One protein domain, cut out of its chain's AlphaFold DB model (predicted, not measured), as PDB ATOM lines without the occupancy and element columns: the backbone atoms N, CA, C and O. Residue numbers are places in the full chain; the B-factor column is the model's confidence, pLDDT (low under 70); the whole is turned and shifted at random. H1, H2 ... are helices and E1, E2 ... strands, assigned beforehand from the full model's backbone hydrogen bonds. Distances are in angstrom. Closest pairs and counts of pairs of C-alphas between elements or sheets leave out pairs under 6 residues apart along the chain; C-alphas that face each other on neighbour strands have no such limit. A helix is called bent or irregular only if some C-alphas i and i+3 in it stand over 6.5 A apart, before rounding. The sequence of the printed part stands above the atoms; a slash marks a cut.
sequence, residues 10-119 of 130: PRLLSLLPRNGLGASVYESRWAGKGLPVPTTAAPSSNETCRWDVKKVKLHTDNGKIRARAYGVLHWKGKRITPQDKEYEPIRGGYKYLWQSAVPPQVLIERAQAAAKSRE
ATOM      1  N   PRO A  10     -30.325 -51.798  40.994       96.19
ATOM      2  CA  PRO A  10     -30.056 -53.233  40.866       96.19
ATOM      3  C   PRO A  10     -29.126 -53.764  41.954       96.19
ATOM      4  O   PRO A  10     -29.343 -54.856  42.479       96.19
ATOM      5  N   ARG A  11     -28.113 -52.969  42.324       95.38
ATOM      6  CA  ARG A  11     -27.193 -53.339  43.394       95.38
ATOM      7  C   ARG A  11     -27.905 -53.330  44.740       95.38
ATOM      8  O   ARG A  11     -27.747 -54.293  45.482       95.38
ATOM      9  N   LEU A  12     -28.710 -52.308  45.030       96.25
ATOM     10  CA  LEU A  12     -29.510 -52.250  46.257       96.25
ATOM     11  C   LEU A  12     -30.419 -53.478  46.384       96.25
ATOM     12  O   LEU A  12     -30.391 -54.158  47.403       96.25
ATOM     13  N   LEU A  13     -31.172 -53.795  45.328       96.00
ATOM     14  CA  LEU A  13     -32.094 -54.931  45.304       96.00
ATOM     15  C   LEU A  13     -31.371 -56.264  45.524       96.00
ATOM     16  O   LEU A  13     -31.862 -57.085  46.286       96.00
ATOM     17  N   SER A  14     -30.179 -56.452  44.942       95.44
ATOM     18  CA  SER A  14     -29.369 -57.664  45.159       95.44
ATOM     19  C   SER A  14     -28.906 -57.869  46.605       95.44
ATOM     20  O   SER A  14     -28.542 -58.976  46.978       95.44
ATOM     21  N   LEU A  15     -28.868 -56.794  47.396       95.12
ATOM     22  CA  LEU A  15     -28.441 -56.817  48.795       95.12
ATOM     23  C   LEU A  15     -29.615 -56.964  49.766       95.12
ATOM     24  O   LEU A  15     -29.396 -57.158  50.958       95.12
ATOM     25  N   LEU A  16     -30.849 -56.835  49.276       94.25
ATOM     26  CA  LEU A  16     -32.052 -56.957  50.085       94.25
ATOM     27  C   LEU A  16     -32.568 -58.405  50.089       94.25
ATOM     28  O   LEU A  16     -32.425 -59.117  49.088       94.25
ATOM     29  N   PRO A  17     -33.248 -58.835  51.169       92.88
ATOM     30  CA  PRO A  17     -33.917 -60.129  51.206       92.88
ATOM     31  C   PRO A  17     -34.864 -60.303  50.016       92.88
ATOM     32  O   PRO A  17     -35.556 -59.363  49.618       92.88
ATOM     33  N   ARG A  18     -34.898 -61.509  49.435       93.44
ATOM     34  CA  ARG A  18     -35.759 -61.846  48.282       93.44
ATOM     35  C   ARG A  18     -35.627 -60.846  47.120       93.44
ATOM     36  O   ARG A  18     -36.620 -60.499  46.481       93.44
ATOM     37  N   ASN A  19     -34.409 -60.366  46.859       93.50
ATOM     38  CA  ASN A  19     -34.104 -59.366  45.831       93.50
ATOM     39  C   ASN A  19     -34.868 -58.036  46.002       93.50
ATOM     40  O   ASN A  19     -35.141 -57.345  45.020       93.50
ATOM     41  N   GLY A  20     -35.258 -57.693  47.230       91.69
ATOM     42  CA  GLY A  20     -35.999 -56.472  47.543       91.69
ATOM     43  C   GLY A  20     -37.503 -56.543  47.285       91.69
ATOM     44  O   GLY A  20     -38.157 -55.506  47.307       91.69
ATOM     45  N   LEU A  21     -38.081 -57.729  47.056       95.88
ATOM     46  CA  LEU A  21     -39.539 -57.886  47.003       95.88
ATOM     47  C   LEU A  21     -40.181 -57.479  48.338       95.88
ATOM     48  O   LEU A  21     -39.803 -57.987  49.390       95.88
ATOM     49  N   GLY A  22     -41.163 -56.578  48.281       94.00
ATOM     50  CA  GLY A  22     -41.838 -56.018  49.456       94.00
ATOM     51  C   GLY A  22     -41.070 -54.891  50.151       94.00
ATOM     52  O   GLY A  22     -41.592 -54.305  51.093       94.00
ATOM     53  N   ALA A  23     -39.859 -54.558  49.698       94.56
ATOM     54  CA  ALA A  23     -39.091 -53.464  50.276       94.56
ATOM     55  C   ALA A  23     -39.606 -52.099  49.796       94.56
ATOM     56  O   ALA A  23     -39.939 -51.923  48.620       94.56
ATOM     57  N   SER A  24     -39.582 -51.111  50.690       94.50
ATOM     58  CA  SER A  24     -39.759 -49.705  50.332       94.50
ATOM     59  C   SER A  24     -38.406 -49.083  49.991       94.50
ATOM     60  O   SER A  24     -37.482 -49.094  50.811       94.50
ATOM     61  N   VAL A  25     -38.285 -48.522  48.791       95.19
ATOM     62  CA  VAL A  25     -37.067 -47.871  48.290       95.19
ATOM     63  C   VAL A  25     -37.341 -46.430  47.883       95.19
ATOM     64  O   VAL A  25     -38.453 -46.074  47.507       95.19
ATOM     65  N   TYR A  26     -36.328 -45.577  47.947       95.19
ATOM     66  CA  TYR A  26     -36.430 -44.173  47.562       95.19
ATOM     67  C   TYR A  26     -35.134 -43.694  46.912       95.19
ATOM     68  O   TYR A  26     -34.047 -44.225  47.160       95.19
ATOM     69  N   GLU A  27     -35.237 -42.669  46.070       95.56
ATOM     70  CA  GLU A  27     -34.047 -42.022  45.528       95.56
ATOM     71  C   GLU A  27     -33.376 -41.184  46.618       95.56
ATOM     72  O   GLU A  27     -34.001 -40.348  47.271       95.56
ATOM     73  N   SER A  28     -32.063 -41.321  46.765       93.69
ATOM     74  CA  SER A  28     -31.288 -40.621  47.801       93.69
ATOM     75  C   SER A  28     -31.380 -39.100  47.682       93.69
ATOM     76  O   SER A  28     -31.329 -38.375  48.673       93.69
ATOM     77  N   ARG A  29     -31.572 -38.603  46.456       93.88
ATOM     78  CA  ARG A  29     -31.764 -37.176  46.187       93.88
ATOM     79  C   ARG A  29     -33.075 -36.628  46.747       93.88
ATOM     80  O   ARG A  29     -33.166 -35.423  46.933       93.88
ATOM     81  N   TRP A  30     -34.092 -37.462  46.977       93.56
ATOM     82  CA  TRP A  30     -35.336 -37.008  47.601       93.56
ATOM     83  C   TRP A  30     -35.059 -36.572  49.038       93.56
ATOM     84  O   TRP A  30     -35.411 -35.455  49.401       93.56
ATOM     85  N   ALA A  31     -34.301 -37.381  49.785       89.62
ATOM     86  CA  ALA A  31     -33.826 -37.022  51.119       89.62
ATOM     87  C   ALA A  31     -32.958 -35.751  51.094       89.62
ATOM     88  O   ALA A  31     -33.149 -34.854  51.907       89.62
ATOM     89  N   GLY A  32     -32.048 -35.633  50.118       88.12
ATOM     90  CA  GLY A  32     -31.215 -34.433  49.945       88.12
ATOM     91  C   GLY A  32     -32.004 -33.158  49.616       88.12
ATOM     92  O   GLY A  32     -31.536 -32.062  49.896       88.12
ATOM     93  N   LYS A  33     -33.212 -33.293  49.059       90.38
ATOM     94  CA  LYS A  33     -34.150 -32.191  48.794       90.38
ATOM     95  C   LYS A  33     -35.118 -31.923  49.953       90.38
ATOM     96  O   LYS A  33     -36.057 -31.155  49.775       90.38
ATOM     97  N   GLY A  34     -34.949 -32.592  51.094       88.62
ATOM     98  CA  GLY A  34     -35.858 -32.468  52.235       88.62
ATOM     99  C   GLY A  34     -37.242 -33.080  51.998       88.62
ATOM    100  O   GLY A  34     -38.184 -32.748  52.711       88.62
ATOM    101  N   LEU A  35     -37.400 -33.958  50.998       90.56
ATOM    102  CA  LEU A  35     -38.650 -34.698  50.839       90.56
ATOM    103  C   LEU A  35     -38.774 -35.744  51.955       90.56
ATOM    104  O   LEU A  35     -37.769 -36.368  52.314       90.56
ATOM    105  N   PRO A  36     -39.993 -35.982  52.469       90.50
ATOM    106  CA  PRO A  36     -40.215 -36.996  53.488       90.50
ATOM    107  C   PRO A  36     -39.910 -38.367  52.886       90.50
ATOM    108  O   PRO A  36     -40.554 -38.785  51.930       90.50
ATOM    109  N   VAL A  37     -38.909 -39.068  53.409       90.44
ATOM    110  CA  VAL A  37     -38.521 -40.415  52.962       90.44
ATOM    111  C   VAL A  37     -38.657 -41.392  54.124       90.44
ATOM    112  O   VAL A  37     -38.471 -40.993  55.277       90.44
ATOM    113  N   PRO A  38     -38.988 -42.664  53.859       87.31
ATOM    114  CA  PRO A  38     -39.088 -43.644  54.925       87.31
ATOM    115  C   PRO A  38     -37.683 -43.939  55.456       87.31
ATOM    116  O   PRO A  38     -36.780 -44.278  54.692       87.31
ATOM    117  N   THR A  39     -37.487 -43.800  56.763       79.25
ATOM    118  CA  THR A  39     -36.224 -44.140  57.433       79.25
ATOM    119  C   THR A  39     -36.511 -45.037  58.627       79.25
ATOM    120  O   THR A  39     -37.624 -45.034  59.148       79.25
ATOM    121  N   THR A  40     -35.510 -45.782  59.094       72.56
ATOM    122  CA  THR A  40     -35.633 -46.656  60.274       72.56
ATOM    123  C   THR A  40     -36.096 -45.925  61.536       72.56
ATOM    124  O   THR A  40     -36.718 -46.544  62.390       72.56
ATOM    125  N   ALA A  41     -35.843 -44.616  61.648       68.50
ATOM    126  CA  ALA A  41     -36.299 -43.793  62.770       68.50
ATOM    127  C   ALA A  41     -37.770 -43.347  62.656       68.50
ATOM    128  O   ALA A  41     -38.382 -43.004  63.661       68.50
ATOM    129  N   ALA A  42     -38.339 -43.345  61.447       67.69
ATOM    130  CA  ALA A  42     -39.724 -42.953  61.190       67.69
ATOM    131  C   ALA A  42     -40.362 -43.869  60.124       67.69
ATOM    132  O   ALA A  42     -40.652 -43.419  59.012       67.69
ATOM    133  N   PRO A  43     -40.562 -45.167  60.426       60.97
ATOM    134  CA  PRO A  43     -41.113 -46.126  59.468       60.97
ATOM    135  C   PRO A  43     -42.622 -45.935  59.227       60.97
ATOM    136  O   PRO A  43     -43.137 -46.376  58.201       60.97
ATOM    137  N   SER A  44     -43.330 -45.282  60.156       55.47
ATOM    138  CA  SER A  44     -44.796 -45.181  60.196       55.47
ATOM    139  C   SER A  44     -45.362 -43.833  59.745       55.47
ATOM    140  O   SER A  44     -46.577 -43.645  59.784       55.47
ATOM    141  N   SER A  45     -44.531 -42.885  59.302       63.09
ATOM    142  CA  SER A  45     -45.055 -41.640  58.746       63.09
ATOM    143  C   SER A  45     -45.750 -41.940  57.415       63.09
ATOM    144  O   SER A  45     -45.131 -42.277  56.398       63.09
ATOM    145  N   ASN A  46     -47.081 -41.826  57.434       68.00
ATOM    146  CA  ASN A  46     -47.932 -42.044  56.268       68.00
ATOM    147  C   ASN A  46     -47.589 -41.097  55.115       68.00
ATOM    148  O   ASN A  46     -47.960 -41.388  53.993       68.00
ATOM    149  N   GLU A  47     -46.842 -40.019  55.351       85.06
ATOM    150  CA  GLU A  47     -46.549 -38.956  54.387       85.06
ATOM    151  C   GLU A  47     -45.210 -39.124  53.653       85.06
ATOM    152  O   GLU A  47     -44.575 -38.147  53.267       85.06
ATOM    153  N   THR A  48     -44.738 -40.351  53.438       91.25
ATOM    154  CA  THR A  48     -43.422 -40.591  52.818       91.25
ATOM    155  C   THR A  48     -43.478 -40.731  51.290       91.25
ATOM    156  O   THR A  48     -44.451 -41.214  50.709       91.25
ATOM    157  N   CYS A  49     -42.416 -40.283  50.618       94.19
ATOM    158  CA  CYS A  49     -42.129 -40.505  49.205       94.19
ATOM    159  C   CYS A  49     -41.304 -41.786  49.057       94.19
ATOM    160  O   CYS A  49     -40.151 -41.841  49.493       94.19
ATOM    161  N   ARG A  50     -41.882 -42.815  48.440       95.06
ATOM    162  CA  ARG A  50     -41.260 -44.135  48.304       95.06
ATOM    163  C   ARG A  50     -41.848 -44.933  47.153       95.06
ATOM    164  O   ARG A  50     -42.962 -44.688  46.706       95.06
ATOM    165  N   TRP A  51     -41.096 -45.922  46.714       96.75
ATOM    166  CA  TRP A  51     -41.563 -47.003  45.866       96.75
ATOM    167  C   TRP A  51     -41.682 -48.268  46.699       96.75
ATOM    168  O   TRP A  51     -40.696 -48.689  47.299       96.75
ATOM    169  N   ASP A  52     -42.847 -48.902  46.679       95.88
ATOM    170  CA  ASP A  52     -43.029 -50.229  47.258       95.88
ATOM    171  C   ASP A  52     -42.820 -51.274  46.163       95.88
ATOM    172  O   ASP A  52     -43.583 -51.358  45.196       95.88
ATOM    173  N   VAL A  53     -41.741 -52.044  46.278       97.31
ATOM    174  CA  VAL A  53     -41.306 -52.989  45.246       97.31
ATOM    175  C   VAL A  53     -42.225 -54.213  45.233       97.31
ATOM    176  O   VAL A  53     -42.332 -54.938  46.220       97.31
ATOM    177  N   LYS A  54     -42.866 -54.474  44.089       97.31
ATOM    178  CA  LYS A  54     -43.810 -55.592  43.896       97.31
ATOM    179  C   LYS A  54     -43.245 -56.719  43.045       97.31
ATOM    180  O   LYS A  54     -43.570 -57.879  43.268       97.31
ATOM    181  N   LYS A  55     -42.382 -56.395  42.081       96.88
ATOM    182  CA  LYS A  55     -41.786 -57.379  41.171       96.88
ATOM    183  C   LYS A  55     -40.373 -56.981  40.799       96.88
ATOM    184  O   LYS A  55     -40.106 -55.827  40.473       96.88
ATOM    185  N   VAL A  56     -39.474 -57.958  40.777       97.00
ATOM    186  CA  VAL A  56     -38.075 -57.759  40.394       97.00
ATOM    187  C   VAL A  56     -37.672 -58.838  39.400       97.00
ATOM    188  O   VAL A  56     -37.920 -60.020  39.611       97.00
ATOM    189  N   LYS A  57     -37.052 -58.417  38.300       95.25
ATOM    190  CA  LYS A  57     -36.372 -59.281  37.333       95.25
ATOM    191  C   LYS A  57     -34.881 -58.983  37.412       95.25
ATOM    192  O   LYS A  57     -34.393 -58.084  36.723       95.25
ATOM    193  N   LEU A  58     -34.192 -59.690  38.301       93.81
ATOM    194  CA  LEU A  58     -32.748 -59.585  38.485       93.81
ATOM    195  C   LEU A  58     -32.051 -60.629  37.609       93.81
ATOM    196  O   LEU A  58     -32.506 -61.763  37.521       93.81
ATOM    197  N   HIS A  59     -30.981 -60.226  36.938       91.06
ATOM    198  CA  HIS A  59     -30.127 -61.100  36.146       91.06
ATOM    199  C   HIS A  59     -28.673 -60.671  36.313       91.06
ATOM    200  O   HIS A  59     -28.372 -59.483  36.447       91.06
ATOM    201  N   THR A  60     -27.777 -61.647  36.297       92.19
ATOM    202  CA  THR A  60     -26.336 -61.405  36.302       92.19
ATOM    203  C   THR A  60     -25.816 -61.628  34.891       92.19
ATOM    204  O   THR A  60     -26.082 -62.667  34.298       92.19
ATOM    205  N   ASP A  61     -25.100 -60.644  34.355       89.94
ATOM    206  CA  ASP A  61     -24.519 -60.667  33.012       89.94
ATOM    207  C   ASP A  61     -23.037 -60.288  33.112       89.94
ATOM    208  O   ASP A  61     -22.713 -59.176  33.538       89.94
ATOM    209  N   ASN A  62     -22.136 -61.223  32.794       88.81
ATOM    210  CA  ASN A  62     -20.677 -61.052  32.884       88.81
ATOM    211  C   ASN A  62     -20.208 -60.459  34.229       88.81
ATOM    212  O   ASN A  62     -19.466 -59.478  34.278       88.81
ATOM    213  N   GLY A  63     -20.720 -61.001  35.341       85.62
ATOM    214  CA  GLY A  63     -20.417 -60.529  36.700       85.62
ATOM    215  C   GLY A  63     -21.067 -59.191  37.083       85.62
ATOM    216  O   GLY A  63     -20.951 -58.755  38.227       85.62
ATOM    217  N   LYS A  64     -21.794 -58.538  36.166       88.75
ATOM    218  CA  LYS A  64     -22.533 -57.299  36.428       88.75
ATOM    219  C   LYS A  64     -23.979 -57.618  36.780       88.75
ATOM    220  O   LYS A  64     -24.684 -58.314  36.053       88.75
ATOM    221  N   ILE A  65     -24.443 -57.056  37.890       92.25
ATOM    222  CA  ILE A  65     -25.833 -57.190  38.320       92.25
ATOM    223  C   ILE A  65     -26.691 -56.226  37.515       92.25
ATOM    224  O   ILE A  65     -26.471 -55.010  37.532       92.25
ATOM    225  N   ARG A  66     -27.713 -56.766  36.860       92.88
ATOM    226  CA  ARG A  66     -28.736 -55.996  36.174       92.88
ATOM    227  C   ARG A  66     -30.112 -56.322  36.727       92.88
ATOM    228  O   ARG A  66     -30.419 -57.459  37.067       92.88
ATOM    229  N   ALA A  67     -30.979 -55.320  36.807       92.94
ATOM    230  CA  ALA A  67     -32.346 -55.538  37.257       92.94
ATOM    231  C   ALA A  67     -33.343 -54.637  36.535       92.94
ATOM    232  O   ALA A  67     -33.050 -53.483  36.214       92.94
ATOM    233  N   ARG A  68     -34.546 -55.173  36.326       95.06
ATOM    234  CA  ARG A  68     -35.765 -54.393  36.091       95.06
ATOM    235  C   ARG A  68     -36.663 -54.562  37.308       95.06
ATOM    236  O   ARG A  68     -36.967 -55.692  37.684       95.06
ATOM    237  N   ALA A  69     -37.073 -53.458  37.911       96.56
ATOM    238  CA  ALA A  69     -37.934 -53.459  39.083       96.56
ATOM    239  C   ALA A  69     -39.266 -52.789  38.756       96.56
ATOM    240  O   ALA A  69     -39.326 -51.871  37.937       96.56
ATOM    241  N   TYR A  70     -40.321 -53.262  39.400       97.88
ATOM    242  CA  TYR A  70     -41.668 -52.737  39.290       97.88
ATOM    243  C   TYR A  70     -42.237 -52.563  40.691       97.88
ATOM    244  O   TYR A  70     -41.977 -53.379  41.584       97.88
ATOM    245  N   GLY A  71     -43.021 -51.515  40.886       97.31
ATOM    246  CA  GLY A  71     -43.581 -51.203  42.187       97.31
ATOM    247  C   GLY A  71     -44.706 -50.189  42.122       97.31
ATOM    248  O   GLY A  71     -45.142 -49.784  41.046       97.31
ATOM    249  N   VAL A  72     -45.158 -49.796  43.303       97.12
ATOM    250  CA  VAL A  72     -46.179 -48.771  43.508       97.12
ATOM    251  C   VAL A  72     -45.486 -47.515  44.013       97.12
ATOM    252  O   VAL A  72     -44.777 -47.561  45.018       97.12
ATOM    253  N   LEU A  73     -45.674 -46.396  43.319       96.88
ATOM    254  CA  LEU A  73     -45.169 -45.103  43.760       96.88
ATOM    255  C   LEU A  73     -46.135 -44.492  44.772       96.88
ATOM    256  O   LEU A  73     -47.300 -44.241  44.461       96.88
ATOM    257  N   HIS A  74     -45.610 -44.183  45.949       95.00
ATOM    258  CA  HIS A  74     -46.219 -43.307  46.933       95.00
ATOM    259  C   HIS A  74     -45.460 -41.982  46.945       95.00
ATOM    260  O   HIS A  74     -44.238 -41.944  47.091       95.00
ATOM    261  N   TRP A  75     -46.180 -40.882  46.787       94.75
ATOM    262  CA  TRP A  75     -45.634 -39.537  46.805       94.75
ATOM    263  C   TRP A  75     -46.283 -38.739  47.923       94.75
ATOM    264  O   TRP A  75     -47.484 -38.473  47.884       94.75
ATOM    265  N   LYS A  76     -45.482 -38.366  48.928       92.00
ATOM    266  CA  LYS A  76     -45.955 -37.698  50.149       92.00
ATOM    267  C   LYS A  76     -47.169 -38.422  50.745       92.00
ATOM    268  O   LYS A  76     -48.201 -37.817  51.017       92.00
ATOM    269  N   GLY A  77     -47.081 -39.750  50.820       88.25
ATOM    270  CA  GLY A  77     -48.148 -40.621  51.307       88.25
ATOM    271  C   GLY A  77     -49.266 -40.963  50.335       88.25
ATOM    272  O   GLY A  77     -49.918 -41.996  50.486       88.25
ATOM    273  N   LYS A  78     -49.463 -40.167  49.284       92.44
ATOM    274  CA  LYS A  78     -50.491 -40.440  48.281       92.44
ATOM    275  C   LYS A  78     -49.982 -41.467  47.282       92.44
ATOM    276  O   LYS A  78     -48.909 -41.302  46.707       92.44
ATOM    277  N   ARG A  79     -50.757 -42.522  47.042       94.44
ATOM    278  CA  ARG A  79     -50.470 -43.462  45.957       94.44
ATOM    279  C   ARG A  79     -50.632 -42.739  44.613       94.44
ATOM    280  O   ARG A  79     -51.693 -42.192  44.340       94.44
ATOM    281  N   ILE A  80     -49.577 -42.739  43.802       96.06
ATOM    282  CA  ILE A  80     -49.547 -42.134  42.459       96.06
ATOM    283  C   ILE A  80     -49.788 -43.175  41.375       96.06
ATOM    284  O   ILE A  80     -50.435 -42.879  40.376       96.06
ATOM    285  N   THR A  81     -49.277 -44.395  41.560       93.75
ATOM    286  CA  THR A  81     -49.563 -45.485  40.623       93.75
ATOM    287  C   THR A  81     -51.077 -45.723  40.578       93.75
ATOM    288  O   THR A  81     -51.655 -45.959  41.647       93.75
ATOM    289  N   PRO A  82     -51.706 -45.687  39.386       93.75
ATOM    290  CA  PRO A  82     -53.150 -45.829  39.240       93.75
ATOM    291  C   PRO A  82     -53.700 -47.065  39.961       93.75
ATOM    292  O   PRO A  82     -53.001 -48.072  40.118       93.75
ATOM    293  N   GLN A  83     -54.933 -46.982  40.458       89.81
ATOM    294  CA  GLN A  83     -55.522 -48.058  41.260       89.81
ATOM    295  C   GLN A  83     -55.880 -49.289  40.414       89.81
ATOM    296  O   GLN A  83     -55.806 -50.406  40.916       89.81
ATOM    297  N   ASP A  84     -56.176 -49.085  39.130       93.19
ATOM    298  CA  ASP A  84     -56.379 -50.120  38.109       93.19
ATOM    299  C   ASP A  84     -55.098 -50.903  37.778       93.19
ATOM    300  O   ASP A  84     -55.163 -52.004  37.234       93.19
ATOM    301  N   LYS A  85     -53.923 -50.373  38.141       93.69
ATOM    302  CA  LYS A  85     -52.633 -51.034  37.939       93.69
ATOM    303  C   LYS A  85     -52.089 -51.588  39.244       93.69
ATOM    304  O   LYS A  85     -51.946 -50.878  40.236       93.69
ATOM    305  N   GLU A  86     -51.671 -52.848  39.222       93.75
ATOM    306  CA  GLU A  86     -51.020 -53.476  40.376       93.75
ATOM    307  C   GLU A  86     -49.643 -52.849  40.675       93.75
ATOM    308  O   GLU A  86     -49.285 -52.633  41.833       93.75
ATOM    309  N   TYR A  87     -48.870 -52.538  39.627       96.75
ATOM    310  CA  TYR A  87     -47.542 -51.928  39.712       96.75
ATOM    311  C   TYR A  87     -47.115 -51.308  38.375       96.75
ATOM    312  O   TYR A  87     -47.620 -51.654  37.310       96.75
ATOM    313  N   GLU A  88     -46.107 -50.439  38.422       97.31
ATOM    314  CA  GLU A  88     -45.483 -49.809  37.256       97.31
ATOM    315  C   GLU A  88     -43.954 -49.966  37.277       97.31
ATOM    316  O   GLU A  88     -43.369 -50.215  38.335       97.31
ATOM    317  N   PRO A  89     -43.270 -49.868  36.119       97.12
ATOM    318  CA  PRO A  89     -41.816 -49.974  36.067       97.12
ATOM    319  C   PRO A  89     -41.139 -48.818  36.815       97.12
ATOM    320  O   PRO A  89     -41.375 -47.645  36.516       97.12
ATOM    321  N   ILE A  90     -40.222 -49.154  37.723       96.88
ATOM    322  CA  ILE A  90     -39.395 -48.180  38.438       96.88
ATOM    323  C   ILE A  90     -38.316 -47.674  37.477       96.88
ATOM    324  O   ILE A  90     -37.428 -48.418  37.046       96.88
ATOM    325  N   ARG A  91     -38.404 -46.396  37.108       95.56
ATOM    326  CA  ARG A  91     -37.476 -45.750  36.168       95.56
ATOM    327  C   ARG A  91     -36.245 -45.203  36.891       95.56
ATOM    328  O   ARG A  91     -36.246 -45.013  38.099       95.56
ATOM    329  N   GLY A  92     -35.174 -44.944  36.140       94.81
ATOM    330  CA  GLY A  92     -33.972 -44.301  36.686       94.81
ATOM    331  C   GLY A  92     -33.110 -45.189  37.592       94.81
ATOM    332  O   GLY A  92     -32.224 -44.674  38.268       94.81
ATOM    333  N   GLY A  93     -33.306 -46.513  37.576       93.62
ATOM    334  CA  GLY A  93     -32.588 -47.448  38.453       93.62
ATOM    335  C   GLY A  93     -31.054 -47.391  38.361       93.62
ATOM    336  O   GLY A  93     -30.383 -47.606  39.363       93.62
ATOM    337  N   TYR A  94     -30.502 -47.056  37.190       93.50
ATOM    338  CA  TYR A  94     -29.058 -46.833  36.996       93.50
ATOM    339  C   TYR A  94     -28.658 -45.356  36.997       93.50
ATOM    340  O   TYR A  94     -27.479 -45.045  37.116       93.50
ATOM    341  N   LYS A  95     -29.623 -44.447  36.820       95.00
ATOM    342  CA  LYS A  95     -29.375 -43.003  36.731       95.00
ATOM    343  C   LYS A  95     -29.201 -42.383  38.113       95.00
ATOM    344  O   LYS A  95     -28.395 -41.478  38.289       95.00
ATOM    345  N   TYR A  96     -30.002 -42.833  39.071       95.56
ATOM    346  CA  TYR A  96     -30.013 -42.305  40.425       95.56
ATOM    347  C   TYR A  96     -29.437 -43.316  41.404       95.56
ATOM    348  O   TYR A  96     -29.400 -44.517  41.139       95.56
ATOM    349  N   LEU A  97     -29.005 -42.804  42.552       96.38
ATOM    350  CA  LEU A  97     -28.637 -43.625  43.690       96.38
ATOM    351  C   LEU A  97     -29.844 -43.793  44.607       96.38
ATOM    352  O   LEU A  97     -30.573 -42.840  44.898       96.38
ATOM    353  N   TRP A  98     -30.015 -45.007  45.094       96.12
ATOM    354  CA  TRP A  98     -31.181 -45.469  45.819       96.12
ATOM    355  C   TRP A  98     -30.796 -45.912  47.222       96.12
ATOM    356  O   TRP A  98     -29.666 -46.336  47.479       96.12
ATOM    357  N   GLN A  99     -31.769 -45.812  48.114       95.06
ATOM    358  CA  GLN A  99     -31.735 -46.336  49.470       95.06
ATOM    359  C   GLN A  99     -33.044 -47.079  49.744       95.06
ATOM    360  O   GLN A  99     -34.037 -46.898  49.036       95.06
ATOM    361  N   SER A 100     -33.037 -47.930  50.760       93.81
ATOM    362  CA  SER A 100     -34.229 -48.596  51.275       93.81
ATOM    363  C   SER A 100     -34.582 -48.056  52.652       93.81
ATOM    364  O   SER A 100     -33.705 -47.624  53.398       93.81
ATOM    365  N   ALA A 101     -35.871 -48.111  52.993       90.56
ATOM    366  CA  ALA A 101     -36.370 -47.724  54.312       90.56
ATOM    367  C   ALA A 101     -35.636 -48.465  55.439       90.56
ATOM    368  O   ALA A 101     -35.283 -47.874  56.457       90.56
ATOM    369  N   VAL A 102     -35.365 -49.752  55.203       90.31
ATOM    370  CA  VAL A 102     -34.482 -50.591  56.014       90.31
ATOM    371  C   VAL A 102     -33.226 -50.879  55.183       90.31
ATOM    372  O   VAL A 102     -33.299 -51.673  54.238       90.31
ATOM    373  N   PRO A 103     -32.100 -50.190  55.435       87.75
ATOM    374  CA  PRO A 103     -30.877 -50.375  54.660       87.75
ATOM    375  C   PRO A 103     -30.217 -51.743  54.925       87.75
ATOM    376  O   PRO A 103     -30.204 -52.194  56.069       87.75
ATOM    377  N   PRO A 104     -29.622 -52.400  53.908       90.38
ATOM    378  CA  PRO A 104     -28.795 -53.589  54.106       90.38
ATOM    379  C   PRO A 104     -27.580 -53.303  54.995       90.38
ATOM    380  O   PRO A 104     -26.874 -52.317  54.770       90.38
ATOM    381  N   GLN A 105     -27.276 -54.212  55.926       89.44
ATOM    382  CA  GLN A 105     -26.204 -54.032  56.913       89.44
ATOM    383  C   GLN A 105     -24.835 -53.760  56.273       89.44
ATOM    384  O   GLN A 105     -24.136 -52.830  56.666       89.44
ATOM    385  N   VAL A 106     -24.517 -54.465  55.185       92.56
ATOM    386  CA  VAL A 106     -23.272 -54.274  54.423       92.56
ATOM    387  C   VAL A 106     -23.079 -52.835  53.920       92.56
ATOM    388  O   VAL A 106     -21.952 -52.366  53.782       92.56
ATOM    389  N   LEU A 107     -24.160 -52.104  53.624       91.69
ATOM    390  CA  LEU A 107     -24.069 -50.710  53.179       91.69
ATOM    391  C   LEU A 107     -23.882 -49.741  54.349       91.69
ATOM    392  O   LEU A 107     -23.315 -48.666  54.147       91.69
ATOM    393  N   ILE A 108     -24.342 -50.111  55.546       90.19
ATOM    394  CA  ILE A 108     -24.115 -49.363  56.787       90.19
ATOM    395  C   ILE A 108     -22.654 -49.515  57.210       90.19
ATOM    396  O   ILE A 108     -21.970 -48.517  57.414       90.19
ATOM    397  N   GLU A 109     -22.153 -50.748  57.262       91.56
ATOM    398  CA  GLU A 109     -20.769 -51.057  57.644       91.56
ATOM    399  C   GLU A 109     -19.764 -50.370  56.718       91.56
ATOM    400  O   GLU A 109     -18.808 -49.745  57.172       91.56
ATOM    401  N   ARG A 110     -20.012 -50.399  55.404       92.00
ATOM    402  CA  ARG A 110     -19.174 -49.674  54.439       92.00
ATOM    403  C   ARG A 110     -19.211 -48.162  54.652       92.00
ATOM    404  O   ARG A 110     -18.186 -47.511  54.476       92.00
ATOM    405  N   ALA A 111     -20.363 -47.599  55.027       89.00
ATOM    406  CA  ALA A 111     -20.469 -46.176  55.344       89.00
ATOM    407  C   ALA A 111     -19.631 -45.819  56.578       89.00
ATOM    408  O   ALA A 111     -18.920 -44.818  56.574       89.00
ATOM    409  N   GLN A 112     -19.689 -46.661  57.613       89.38
ATOM    410  CA  GLN A 112     -18.912 -46.500  58.840       89.38
ATOM    411  C   GLN A 112     -17.409 -46.624  58.578       89.38
ATOM    412  O   GLN A 112     -16.643 -45.776  59.025       89.38
ATOM    413  N   ALA A 113     -16.993 -47.631  57.806       90.00
ATOM    414  CA  ALA A 113     -15.599 -47.805  57.416       90.00
ATOM    415  C   ALA A 113     -15.077 -46.588  56.637       90.00
ATOM    416  O   ALA A 113     -14.024 -46.057  56.973       90.00
ATOM    417  N   ALA A 114     -15.844 -46.089  55.660       87.62
ATOM    418  CA  ALA A 114     -15.475 -44.897  54.899       87.62
ATOM    419  C   ALA A 114     -15.370 -43.639  55.780       87.62
ATOM    420  O   ALA A 114     -14.469 -42.826  55.582       87.62
ATOM    421  N   ALA A 115     -16.263 -43.480  56.764       87.00
ATOM    422  CA  ALA A 115     -16.192 -42.380  57.724       87.00
ATOM    423  C   ALA A 115     -14.930 -42.476  58.596       87.00
ATOM    424  O   ALA A 115     -14.200 -41.495  58.710       87.00
ATOM    425  N   LYS A 116     -14.625 -43.670  59.118       87.69
ATOM    426  CA  LYS A 116     -13.430 -43.922  59.933       87.69
ATOM    427  C   LYS A 116     -12.135 -43.668  59.154       87.69
ATOM    428  O   LYS A 116     -11.230 -43.029  59.672       87.69
ATOM    429  N   SER A 117     -12.052 -44.119  57.900       84.56
ATOM    430  CA  SER A 117     -10.890 -43.849  57.038       84.56
ATOM    431  C   SER A 117     -10.706 -42.358  56.749       84.56
ATOM    432  O   SER A 117      -9.577 -41.900  56.634       84.56
ATOM    433  N   ARG A 118     -11.802 -41.598  56.635       83.06
ATOM    434  CA  ARG A 118     -11.750 -40.147  56.420       83.06
ATOM    435  C   ARG A 118     -11.293 -39.388  57.667       83.06
ATOM    436  O   ARG A 118     -10.640 -38.367  57.528       83.06
ATOM    437  N   GLU A 119     -11.642 -39.873  58.854       80.44
ATOM    438  CA  GLU A 119     -11.203 -39.300  60.132       80.44
ATOM    439  C   GLU A 119      -9.731 -39.615  60.436       80.44
ATOM    440  O   GLU A 119      -9.032 -38.797  61.016       80.44
TER     441      GLU A 119
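AT A GLANCE: This is residues 10 to 119 of the 130 residues of the protein "Phenylalanine ammonia lyase" of Rhodotorula diobovata (UniProt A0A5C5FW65). A strongly twisted sheet curls like part of a barrel, drawn out by the long, bent hairpin of E2 and E3; H1 packs on it, and residues 108 to 119 of H4 stick out as a free arm. The printed part has 110 residues, with four named helices and four named strands in the order H1 H2 E1 H3 E2 E3 E4 H4. The sheet runs E3 E2 E1 E4, antiparallel, and the class is mixed, helices and strands. The whole is compact, with a radius of gyration of the C-alphas of 14.5 A and spans of 49 by 36 by 23 A.

HOW THE PARTS SIT: Start at H1, residues 10 to 15, on the sheet; its closest C-alphas to E3, residues 64 to 75, are Pro 10 and Ala 67, 4.9 A apart. H2, residues 17 to 20, touches H1 only at the corner, with closest C-alphas Leu 13 and Gly 20 at 4.8 A, and only grazes the sheet. Next, E1, residues 24 to 27, is antiparallel to E2, residues 50 to 61, with N 25 and O 51 at 2.8 A, and to E4, residues 97 to 100, with N 26 and O 99 at 2.9 A, both within hydrogen-bond range. H3, residues 28 to 32, only grazes the sheet; its closest C-alphas to E4 are Ser 28 and Trp 98, 5.2 A apart. In the hairpin of E2 and E3, look for N 57 and O 68 at 2.8 A; E2 bends by 78 degrees at residue 54, E3 by 69 degrees at residue 72. H4, residues 105 to 119, is not on the sheet and touches no helix. In H1, H3 and H4 every O i to N i+4 pair is within hydrogen-bond range; H2 is too short for one.

IN THESE COORDINATES: Find C-alpha 10 at (-30.056, -53.233, 40.866), where H1 begins. E2 spans 28.1 A and E3 30.9 A, first to last C-alpha. H4 runs 21.3 A to C-alpha 119 at (-11.203, -39.300, 60.132).

THE WHOLE: The farthest C-alphas, Asp 84 and Glu 119, are 51.4 A apart. The printed part has no cut; the links H3 to E2 and E3 to E4 are long. Confidence is low at residues 41 to 46, with pLDDT under 70.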